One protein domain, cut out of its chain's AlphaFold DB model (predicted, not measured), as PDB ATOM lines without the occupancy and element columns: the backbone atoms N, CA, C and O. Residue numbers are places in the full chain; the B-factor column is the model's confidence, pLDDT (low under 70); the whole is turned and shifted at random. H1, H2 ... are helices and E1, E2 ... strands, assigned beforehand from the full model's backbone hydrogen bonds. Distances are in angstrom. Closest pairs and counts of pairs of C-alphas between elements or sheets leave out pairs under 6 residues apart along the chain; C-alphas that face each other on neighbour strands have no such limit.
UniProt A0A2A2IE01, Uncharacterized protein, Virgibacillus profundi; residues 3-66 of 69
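Overview. This is residues 3 to 66 of the 69 residues of an uncharacterized protein of Virgibacillus profundi (UniProt A0A2A2IE01). A long two-stranded arm, E1 beside the first part of E2, runs out from a small body in which the rest of E2 pairs with E3 and E4; the tip of the arm, residues 7 to 12, sticks out free. Two short helices belong to the body, H2 at the end of the rod far from the arm's tip and H1 off the sheet, with a long link of residues 46 to 57 between them. The 64 printed residues hold four named strands and then two named helices, in the order E1 E2 E3 E4 H1 H2, and the class is mixed, helices and strands. The single sheet has the order E1 - E2 - E3 - E4, antiparallel throughout. The whole is loose, with a radius of gyration of the C-alphas of 13.8 A, and spans 45 by 22 by 17 A.

Arrangement. E1, residues 3 to 8, and E2, residues 11 to 21, form a hairpin with an angle of 147 degrees between their directions. Their C-alphas 3 and 16 face each other at 4.4 A, and N 4 and O 15, at 2.9 A, are within hydrogen-bond range, as are N 8 and O 11 at 2.7 A. The pairing of E2 is staggered: residues 11 to 16 pair with E1, and residues 17 to 21 pair with E3, residues 27 to 31. E2 and E3 are a second hairpin, at 153 degrees, with N 30 and O 18 at 2.8 A and N 28 and O 20 at 2.9 A, both within hydrogen-bond range. E3 and E4, residues 34 to 37, are a third hairpin, at 157 degrees, with N 29 and O 36 within hydrogen-bond range at 2.9 A. The four strands make a meander, each strand the antiparallel neighbour of the one before. E1 and E4 are the edge strands, and E1 is apart from E3 and from E4. The sheet is strongly twisted, its strands' lines turning by 72 degrees from edge to edge. H1, residues 40 to 45, is not on the sheet, with 3 pairs of C-alphas within 10 A; it is only just apart from E3, the closest C-alphas being 8.2 A from each other. H2, residues 58 to 64, is only just on the sheet, with 5 pairs of C-alphas within 10 A, and only grazes it. The closest C-alphas of E3 and H2 are those of Ile 27 and Phe 61, 7.9 A apart. H1 and H2 are apart. In both helices every O i to N i+4 pair is within hydrogen-bond range.

Along the chain. E1 begins at C-alpha 3, at (445.702, 223.871, 491.926), and measures 16.6 A from first to last C-alpha. E2, the longest strand with 11 residues, measures 33.2 A and ends at C-alpha 21, at (458.609, 210.289, 489.738). E3 measures 13.4 A and has its centre 3.7 A from the mean of the C-alphas, the nearest of the elements. E4 has four residues and H1 has six. H2, the longest helix with seven residues, ends at C-alpha 64, at (467.418, 207.107, 494.110).

Size, cuts and confidence. The outline is a rod, and the two C-alphas farthest apart are those of Asn 10 and Asp 59, at 45.3 A. The C-alphas of Arg 3 and Asn 66, the first and last printed residues, are 31.0 A apart. The printed part has no cut. The links from E1 to E2, E2 to E3, E3 to E4 and E4 to H1 are tight, and the link from H1 to H2, with 12 residues, is long. The mean pLDDT of the printed part is 95.0, and no printed residue is under 70.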
ATOM      1  N   ARG A   3     445.831 222.401 491.968       92.75
ATOM      2  CA  ARG A   3     445.702 223.871 491.926       92.75
ATOM      3  C   ARG A   3     446.097 224.481 493.270       92.75
ATOM      4  O   ARG A   3     445.726 223.937 494.306       92.75
ATOM      5  N   PHE A   4     446.791 225.615 493.249       90.56
ATOM      6  CA  PHE A   4     447.033 226.452 494.424       90.56
ATOM      7  C   PHE A   4     446.558 227.882 494.172       90.56
ATOM      8  O   PHE A   4     446.580 228.363 493.035       90.56
ATOM      9  N   GLU A   5     446.146 228.562 495.237       95.06
ATOM     10  CA  GLU A   5     445.839 229.988 495.214       95.06
ATOM     11  C   GLU A   5     446.258 230.647 496.529       95.06
ATOM     12  O   GLU A   5     446.138 230.038 497.593       95.06
ATOM     13  N   TYR A   6     446.778 231.869 496.454       93.31
ATOM     14  CA  TYR A   6     447.075 232.690 497.624       93.31
ATOM     15  C   TYR A   6     446.975 234.179 497.286       93.31
ATOM     16  O   TYR A   6     447.153 234.591 496.138       93.31
ATOM     17  N   GLU A   7     446.680 234.983 498.301       96.88
ATOM     18  CA  GLU A   7     446.592 236.436 498.188       96.88
ATOM     19  C   GLU A   7     447.971 237.088 498.367       96.88
ATOM     20  O   GLU A   7     448.828 236.606 499.110       96.88
ATOM     21  N   THR A   8     448.189 238.189 497.661       94.44
ATOM     22  CA  THR A   8     449.380 239.039 497.719       94.44
ATOM     23  C   THR A   8     448.946 240.496 497.798       94.44
ATOM     24  O   THR A   8     447.819 240.828 497.432       94.44
ATOM     25  N   ASP A   9     449.865 241.391 498.163       95.25
ATOM     26  CA  ASP A   9     449.606 242.840 498.200       95.25
ATOM     27  C   ASP A   9     449.100 243.405 496.854       95.25
ATOM     28  O   ASP A   9     448.441 244.441 496.819       95.25
ATOM     29  N   ASN A  10     449.374 242.709 495.741       93.56
ATOM     30  CA  ASN A  10     448.976 243.092 494.384       93.56
ATOM     31  C   ASN A  10     447.826 242.235 493.809       93.56
ATOM     32  O   ASN A  10     447.607 242.236 492.596       93.56
ATOM     33  N   GLY A  11     447.094 241.497 494.651       94.38
ATOM     34  CA  GLY A  11     445.955 240.664 494.255       94.38
ATOM     35  C   GLY A  11     446.215 239.165 494.411       94.38
ATOM     36  O   GLY A  11     447.017 238.743 495.238       94.38
ATOM     37  N   TRP A  12     445.533 238.336 493.624       94.81
ATOM     38  CA  TRP A  12     445.566 236.878 493.781       94.81
ATOM     39  C   TRP A  12     446.561 236.208 492.838       94.81
ATOM     40  O   TRP A  12     446.552 236.451 491.631       94.81
ATOM     41  N   VAL A  13     447.363 235.295 493.381       93.19
ATOM     42  CA  VAL A  13     448.158 234.351 492.597       93.19
ATOM     43  C   VAL A  13     447.413 233.030 492.547       93.19
ATOM     44  O   VAL A  13     447.062 232.463 493.578       93.19
ATOM     45  N   VAL A  14     447.198 232.521 491.336       93.00
ATOM     46  CA  VAL A  14     446.630 231.196 491.088       93.00
ATOM     47  C   VAL A  14     447.594 230.437 490.195       93.00
ATOM     48  O   VAL A  14     448.057 230.963 489.183       93.00
ATOM     49  N   GLY A  15     447.875 229.190 490.542       91.81
ATOM     50  CA  GLY A  15     448.748 228.345 489.750       91.81
ATOM     51  C   GLY A  15     448.401 226.876 489.862       91.81
ATOM     52  O   GLY A  15     447.485 226.465 490.577       91.81
ATOM     53  N   TYR A  16     449.156 226.083 489.114       93.75
ATOM     54  CA  TYR A  16     449.036 224.638 489.109       93.75
ATOM     55  C   TYR A  16     450.397 224.012 489.356       93.75
ATOM     56  O   TYR A  16     451.424 224.541 488.920       93.75
ATOM     57  N   PHE A  17     450.380 222.868 490.023       93.56
ATOM     58  CA  PHE A  17     451.545 222.026 490.182       93.56
ATOM     59  C   PHE A  17     451.219 220.575 489.848       93.56
ATOM     60  O   PHE A  17     450.065 220.140 489.905       93.56
ATOM     61  N   ASP A  18     452.248 219.814 489.513       94.12
ATOM     62  CA  ASP A  18     452.159 218.361 489.464       94.12
ATOM     63  C   ASP A  18     453.305 217.729 490.243       94.12
ATOM     64  O   ASP A  18     454.337 218.363 490.467       94.12
ATOM     65  N   ILE A  19     453.100 216.496 490.685       95.38
ATOM     66  CA  ILE A  19     454.115 215.710 491.377       95.38
ATOM     67  C   ILE A  19     454.241 214.394 490.630       95.38
ATOM     68  O   ILE A  19     453.239 213.749 490.337       95.38
ATOM     69  N   TYR A  20     455.466 213.999 490.314       95.88
ATOM     70  CA  TYR A  20     455.729 212.764 489.586       95.88
ATOM     71  C   TYR A  20     457.091 212.190 489.969       95.88
ATOM     72  O   TYR A  20     457.953 212.900 490.496       95.88
ATOM     73  N   GLN A  21     457.291 210.904 489.688       97.75
ATOM     74  CA  GLN A  21     458.609 210.289 489.738       97.75
ATOM     75  C   GLN A  21     459.250 210.374 488.354       97.75
ATOM     76  O   GLN A  21     458.676 209.952 487.351       97.75
ATOM     77  N   ALA A  22     460.447 210.944 488.281       96.62
ATOM     78  CA  ALA A  22     461.211 210.958 487.044       96.62
ATOM     79  C   ALA A  22     461.911 209.606 486.826       96.62
ATOM     80  O   ALA A  22     462.143 208.851 487.764       96.62
ATOM     81  N   ARG A  23     462.355 209.333 485.591       95.56
ATOM     82  CA  ARG A  23     463.081 208.092 485.224       95.56
ATOM     83  C   ARG A  23     464.396 207.855 485.979       95.56
ATOM     84  O   ARG A  23     465.024 206.823 485.806       95.56
ATOM     85  N   ASN A  24     464.867 208.840 486.739       95.94
ATOM     86  CA  ASN A  24     466.027 208.711 487.617       95.94
ATOM     87  C   ASN A  24     465.639 208.316 489.056       95.94
ATOM     88  O   ASN A  24     466.484 208.389 489.943       95.94
ATOM     89  N   GLY A  25     464.369 207.970 489.286       97.06
ATOM     90  CA  GLY A  25     463.814 207.508 490.552       97.06
ATOM     91  C   GLY A  25     463.450 208.605 491.556       97.06
ATOM     92  O   GLY A  25     462.746 208.324 492.525       97.06
ATOM     93  N   PHE A  26     463.860 209.857 491.336       98.12
ATOM     94  CA  PHE A  26     463.542 210.959 492.248       98.12
ATOM     95  C   PHE A  26     462.132 211.515 492.026       98.12
ATOM     96  O   PHE A  26     461.637 211.571 490.898       98.12
ATOM     97  N   ILE A  27     461.523 212.011 493.104       98.06
ATOM     98  CA  ILE A  27     460.249 212.728 493.057       98.06
ATOM     99  C   ILE A  27     460.504 214.196 492.737       98.06
ATOM    100  O   ILE A  27     461.352 214.851 493.351       98.06
ATOM    101  N   TYR A  28     459.741 214.716 491.787       97.50
ATOM    102  CA  TYR A  28     459.789 216.104 491.369       97.50
ATOM    103  C   TYR A  28     458.436 216.767 491.544       97.50
ATOM    104  O   TYR A  28     457.395 216.180 491.255       97.50
ATOM    105  N   LEU A  29     458.487 218.025 491.961       95.88
ATOM    106  CA  LEU A  29     457.380 218.960 491.895       95.88
ATOM    107  C   LEU A  29     457.582 219.865 490.676       95.88
ATOM    108  O   LEU A  29     458.647 220.461 490.499       95.88
ATOM    109  N   VAL A  30     456.559 219.952 489.830       94.62
ATOM    110  CA  VAL A  30     456.534 220.793 488.630       94.62
ATOM    111  C   VAL A  30     455.631 221.979 488.885       94.62
ATOM    112  O   VAL A  30     454.466 221.791 489.218       94.62
ATOM    113  N   MET A  31     456.145 223.189 488.682       91.62
ATOM    114  CA  MET A  31     455.356 224.423 488.693       91.62
ATOM    115  C   MET A  31     455.734 225.275 487.485       91.62
ATOM    116  O   MET A  31     456.845 225.808 487.401       91.62
ATOM    117  N   GLY A  32     454.811 225.397 486.528       87.69
ATOM    118  CA  GLY A  32     455.095 226.028 485.239       87.69
ATOM    119  C   GLY A  32     456.222 225.300 484.499       87.69
ATOM    120  O   GLY A  32     456.128 224.101 484.261       87.69
ATOM    121  N   ASN A  33     457.297 226.021 484.171       88.94
ATOM    122  CA  ASN A  33     458.476 225.470 483.483       88.94
ATOM    123  C   ASN A  33     459.593 225.015 484.440       88.94
ATOM    124  O   ASN A  33     460.673 224.640 483.986       88.94
ATOM    125  N   ASN A  34     459.367 225.089 485.755       92.69
ATOM    126  CA  ASN A  34     460.367 224.746 486.759       92.69
ATOM    127  C   ASN A  34     460.127 223.346 487.322       92.69
ATOM    128  O   ASN A  34     458.992 222.965 487.612       92.69
ATOM    129  N   PHE A  35     461.226 222.623 487.526       95.06
ATOM    130  CA  PHE A  35     461.250 221.271 488.073       95.06
ATOM    131  C   PHE A  35     462.091 221.274 489.346       95.06
ATOM    132  O   PHE A  35     463.292 221.547 489.306       95.06
ATOM    133  N   THR A  36     461.476 220.960 490.479       97.31
ATOM    134  CA  THR A  36     462.153 220.929 491.776       97.31
ATOM    135  C   THR A  36     462.198 219.502 492.291       97.31
ATOM    136  O   THR A  36     461.161 218.896 492.541       97.31
ATOM    137  N   LYS A  37     463.408 218.960 492.461       97.75
ATOM    138  CA  LYS A  37     463.610 217.654 493.095       97.75
ATOM    139  C   LYS A  37     463.263 217.753 494.579       97.75
ATOM    140  O   LYS A  37     463.839 218.592 495.270       97.75
ATOM    141  N   LEU A  38     462.392 216.877 495.065       97.94
ATOM    142  CA  LEU A  38     462.028 216.810 496.476       97.94
ATOM    143  C   LEU A  38     462.982 215.894 497.247       97.94
ATOM    144  O   LEU A  38     463.389 214.837 496.760       97.94
ATOM    145  N   THR A  39     463.336 216.288 498.465       98.00
ATOM    146  CA  THR A  39     464.015 215.410 499.430       98.00
ATOM    147  C   THR A  39     463.002 214.506 500.142       98.00
ATOM    148  O   THR A  39     461.810 214.808 500.153       98.00
ATOM    149  N   LEU A  40     463.463 213.427 500.790       97.06
ATOM    150  CA  LEU A  40     462.588 212.574 501.615       97.06
ATOM    151  C   LEU A  40     461.849 213.374 502.695       97.06
ATOM    152  O   LEU A  40     460.645 213.215 502.855       97.06
ATOM    153  N   GLY A  41     462.552 214.283 503.378       97.44
ATOM    154  CA  GLY A  41     461.938 215.132 504.398       97.44
ATOM    155  C   GLY A  41     460.836 216.028 503.831       97.44
ATOM    156  O   GLY A  41     459.798 216.184 504.458       97.44
ATOM    157  N   GLN A  42     461.008 216.568 502.619       97.50
ATOM    158  CA  GLN A  42     459.957 217.351 501.958       97.50
ATOM    159  C   GLN A  42     458.766 216.485 501.541       97.50
ATOM    160  O   GLN A  42     457.629 216.931 501.660       97.50
ATOM    161  N   ILE A  43     459.012 215.259 501.070       97.19
ATOM    162  CA  ILE A  43     457.956 214.296 500.723       97.19
ATOM    163  C   ILE A  43     457.085 213.998 501.947       97.19
ATOM    164  O   ILE A  43     455.860 214.063 501.856       97.19
ATOM    165  N   GLU A  44     457.717 213.737 503.091       96.19
ATOM    166  CA  GLU A  44     457.037 213.477 504.360       96.19
ATOM    167  C   GLU A  44     456.285 214.713 504.872       96.19
ATOM    168  O   GLU A  44     455.092 214.637 505.162       96.19
ATOM    169  N   GLN A  45     456.942 215.876 504.919       97.12
ATOM    170  CA  GLN A  45     456.345 217.127 505.406       97.12
ATOM    171  C   GLN A  45     455.133 217.576 504.586       97.12
ATOM    172  O   GLN A  45     454.190 218.142 505.134       97.12
ATOM    173  N   LEU A  46     455.156 217.333 503.273       93.06
ATOM    174  CA  LEU A  46     454.048 217.638 502.368       93.06
ATOM    175  C   LEU A  46     453.007 216.511 502.301       93.06
ATOM    176  O   LEU A  46     452.030 216.638 501.562       93.06
ATOM    177  N   ASN A  47     453.202 215.424 503.058       94.69
ATOM    178  CA  ASN A  47     452.341 214.245 503.086       94.69
ATOM    179  C   ASN A  47     452.047 213.688 501.677       94.69
ATOM    180  O   ASN A  47     450.908 213.369 501.325       94.69
ATOM    181  N   ILE A  48     453.082 213.623 500.835       94.19
ATOM    182  CA  ILE A  48     452.963 213.150 499.456       94.19
ATOM    183  C   ILE A  48     452.894 211.624 499.462       94.19
ATOM    184  O   ILE A  48     453.864 210.938 499.779       94.19
ATOM    185  N   ASN A  49     451.757 211.075 499.035       94.50
ATOM    186  CA  ASN A  49     451.614 209.638 498.835       94.50
ATOM    187  C   ASN A  49     452.261 209.203 497.508       94.50
ATOM    188  O   ASN A  49     451.596 209.163 496.469       94.50
ATOM    189  N   CYS A  50     453.549 208.854 497.538       94.25
ATOM    190  CA  CYS A  50     454.296 208.450 496.343       94.25
ATOM    191  C   CYS A  50     453.690 207.236 495.619       94.25
ATOM    192  O   CYS A  50     453.656 207.235 494.395       94.25
ATOM    193  N   TYR A  51     453.119 206.266 496.341       94.44
ATOM    194  CA  TYR A  51     452.476 205.080 495.749       94.44
ATOM    195  C   TYR A  51     451.239 205.404 494.899       94.44
ATOM    196  O   TYR A  51     450.791 204.572 494.116       94.44
ATOM    197  N   SER A  52     450.665 206.600 495.065       92.69
ATOM    198  CA  SER A  52     449.535 207.067 494.254       92.69
ATOM    199  C   SER A  52     449.959 207.750 492.952       92.69
ATOM    200  O   SER A  52     449.107 208.051 492.113       92.69
ATOM    201  N   LEU A  53     451.259 208.007 492.764       93.69
ATOM    202  CA  LEU A  53     451.764 208.625 491.546       93.69
ATOM    203  C   LEU A  53     451.702 207.608 490.407       93.69
ATOM    204  O   LEU A  53     452.150 206.472 490.539       93.69
ATOM    205  N   LYS A  54     451.162 208.033 489.263       88.50
ATOM    206  CA  LYS A  54     450.978 207.171 488.086       88.50
ATOM    207  C   LYS A  54     452.288 206.543 487.599       88.50
ATOM    208  O   LYS A  54     452.278 205.422 487.104       88.50
ATOM    209  N   ASP A  55     453.380 207.284 487.735       89.69
ATOM    210  CA  ASP A  55     454.706 206.903 487.253       89.69
ATOM    211  C   ASP A  55     455.572 206.290 488.366       89.69
ATOM    212  O   ASP A  55     456.794 206.278 488.244       89.69
ATOM    213  N   TYR A  56     454.956 205.844 489.473       96.62
ATOM    214  CA  TYR A  56     455.702 205.343 490.620       96.62
ATOM    215  C   TYR A  56     456.303 203.955 490.376       96.62
ATOM    216  O   TYR A  56     455.581 202.994 490.114       96.62
ATOM    217  N   ASP A  57     457.612 203.854 490.560       97.38
ATOM    218  CA  ASP A  57     458.389 202.629 490.665       97.38
ATOM    219  C   ASP A  57     459.134 202.623 492.008       97.38
ATOM    220  O   ASP A  57     459.907 203.533 492.339       97.38
ATOM    221  N   HIS A  58     458.858 201.596 492.808       95.94
ATOM    222  CA  HIS A  58     459.375 201.490 494.165       95.94
ATOM    223  C   HIS A  58     460.888 201.256 494.203       95.94
ATOM    224  O   HIS A  58     461.578 201.878 495.012       95.94
ATOM    225  N   ASP A  59     461.411 200.408 493.320       96.00
ATOM    226  CA  ASP A  59     462.822 200.019 493.321       96.00
ATOM    227  C   ASP A  59     463.698 201.203 492.898       96.00
ATOM    228  O   ASP A  59     464.714 201.505 493.537       96.00
ATOM    229  N   ASP A  60     463.264 201.939 491.874       97.25
ATOM    230  CA  ASP A  60     463.921 203.169 491.443       97.25
ATOM    231  C   ASP A  60     463.870 204.247 492.532       97.25
ATOM    232  O   ASP A  60     464.846 204.977 492.721       97.25
ATOM    233  N   PHE A  61     462.772 204.339 493.288       97.12
ATOM    234  CA  PHE A  61     462.647 205.278 494.404       97.12
ATOM    235  C   PHE A  61     463.626 204.941 495.537       97.12
ATOM    236  O   PHE A  61     464.401 205.801 495.965       97.12
ATOM    237  N   VAL A  62     463.630 203.686 495.996       96.81
ATOM    238  CA  VAL A  62     464.526 203.196 497.058       96.81
ATOM    239  C   VAL A  62     465.981 203.435 496.674       96.81
ATOM    240  O   VAL A  62     466.753 203.988 497.464       96.81
ATOM    241  N   LYS A  63     466.341 203.118 495.427       96.81
ATOM    242  CA  LYS A  63     467.682 203.348 494.890       96.81
ATOM    243  C   LYS A  63     468.035 204.833 494.806       96.81
ATOM    244  O   LYS A  63     469.125 205.216 495.225       96.81
ATOM    245  N   ALA A  64     467.150 205.678 494.279       97.44
ATOM    246  CA  ALA A  64     467.418 207.107 494.110       97.44
ATOM    247  C   ALA A  64     467.626 207.825 495.451       97.44
ATOM    248  O   ALA A  64     468.492 208.695 495.567       97.44
ATOM    249  N   TYR A  65     466.867 207.436 496.475       96.75
ATOM    250  CA  TYR A  65     466.954 208.018 497.812       96.75
ATOM    251  C   TYR A  65     467.897 207.275 498.768       96.75
ATOM    252  O   TYR A  65     468.015 207.686 499.921       96.75
ATOM    253  N   ASN A  66     468.613 206.248 498.294       96.31
ATOM    254  CA  ASN A  66     469.510 205.406 499.095       96.31
ATOM    255  C   ASN A  66     468.835 204.866 500.369       96.31
ATOM    256  O   ASN A  66     469.412 204.909 501.458       96.31
TER     257      ASN A  66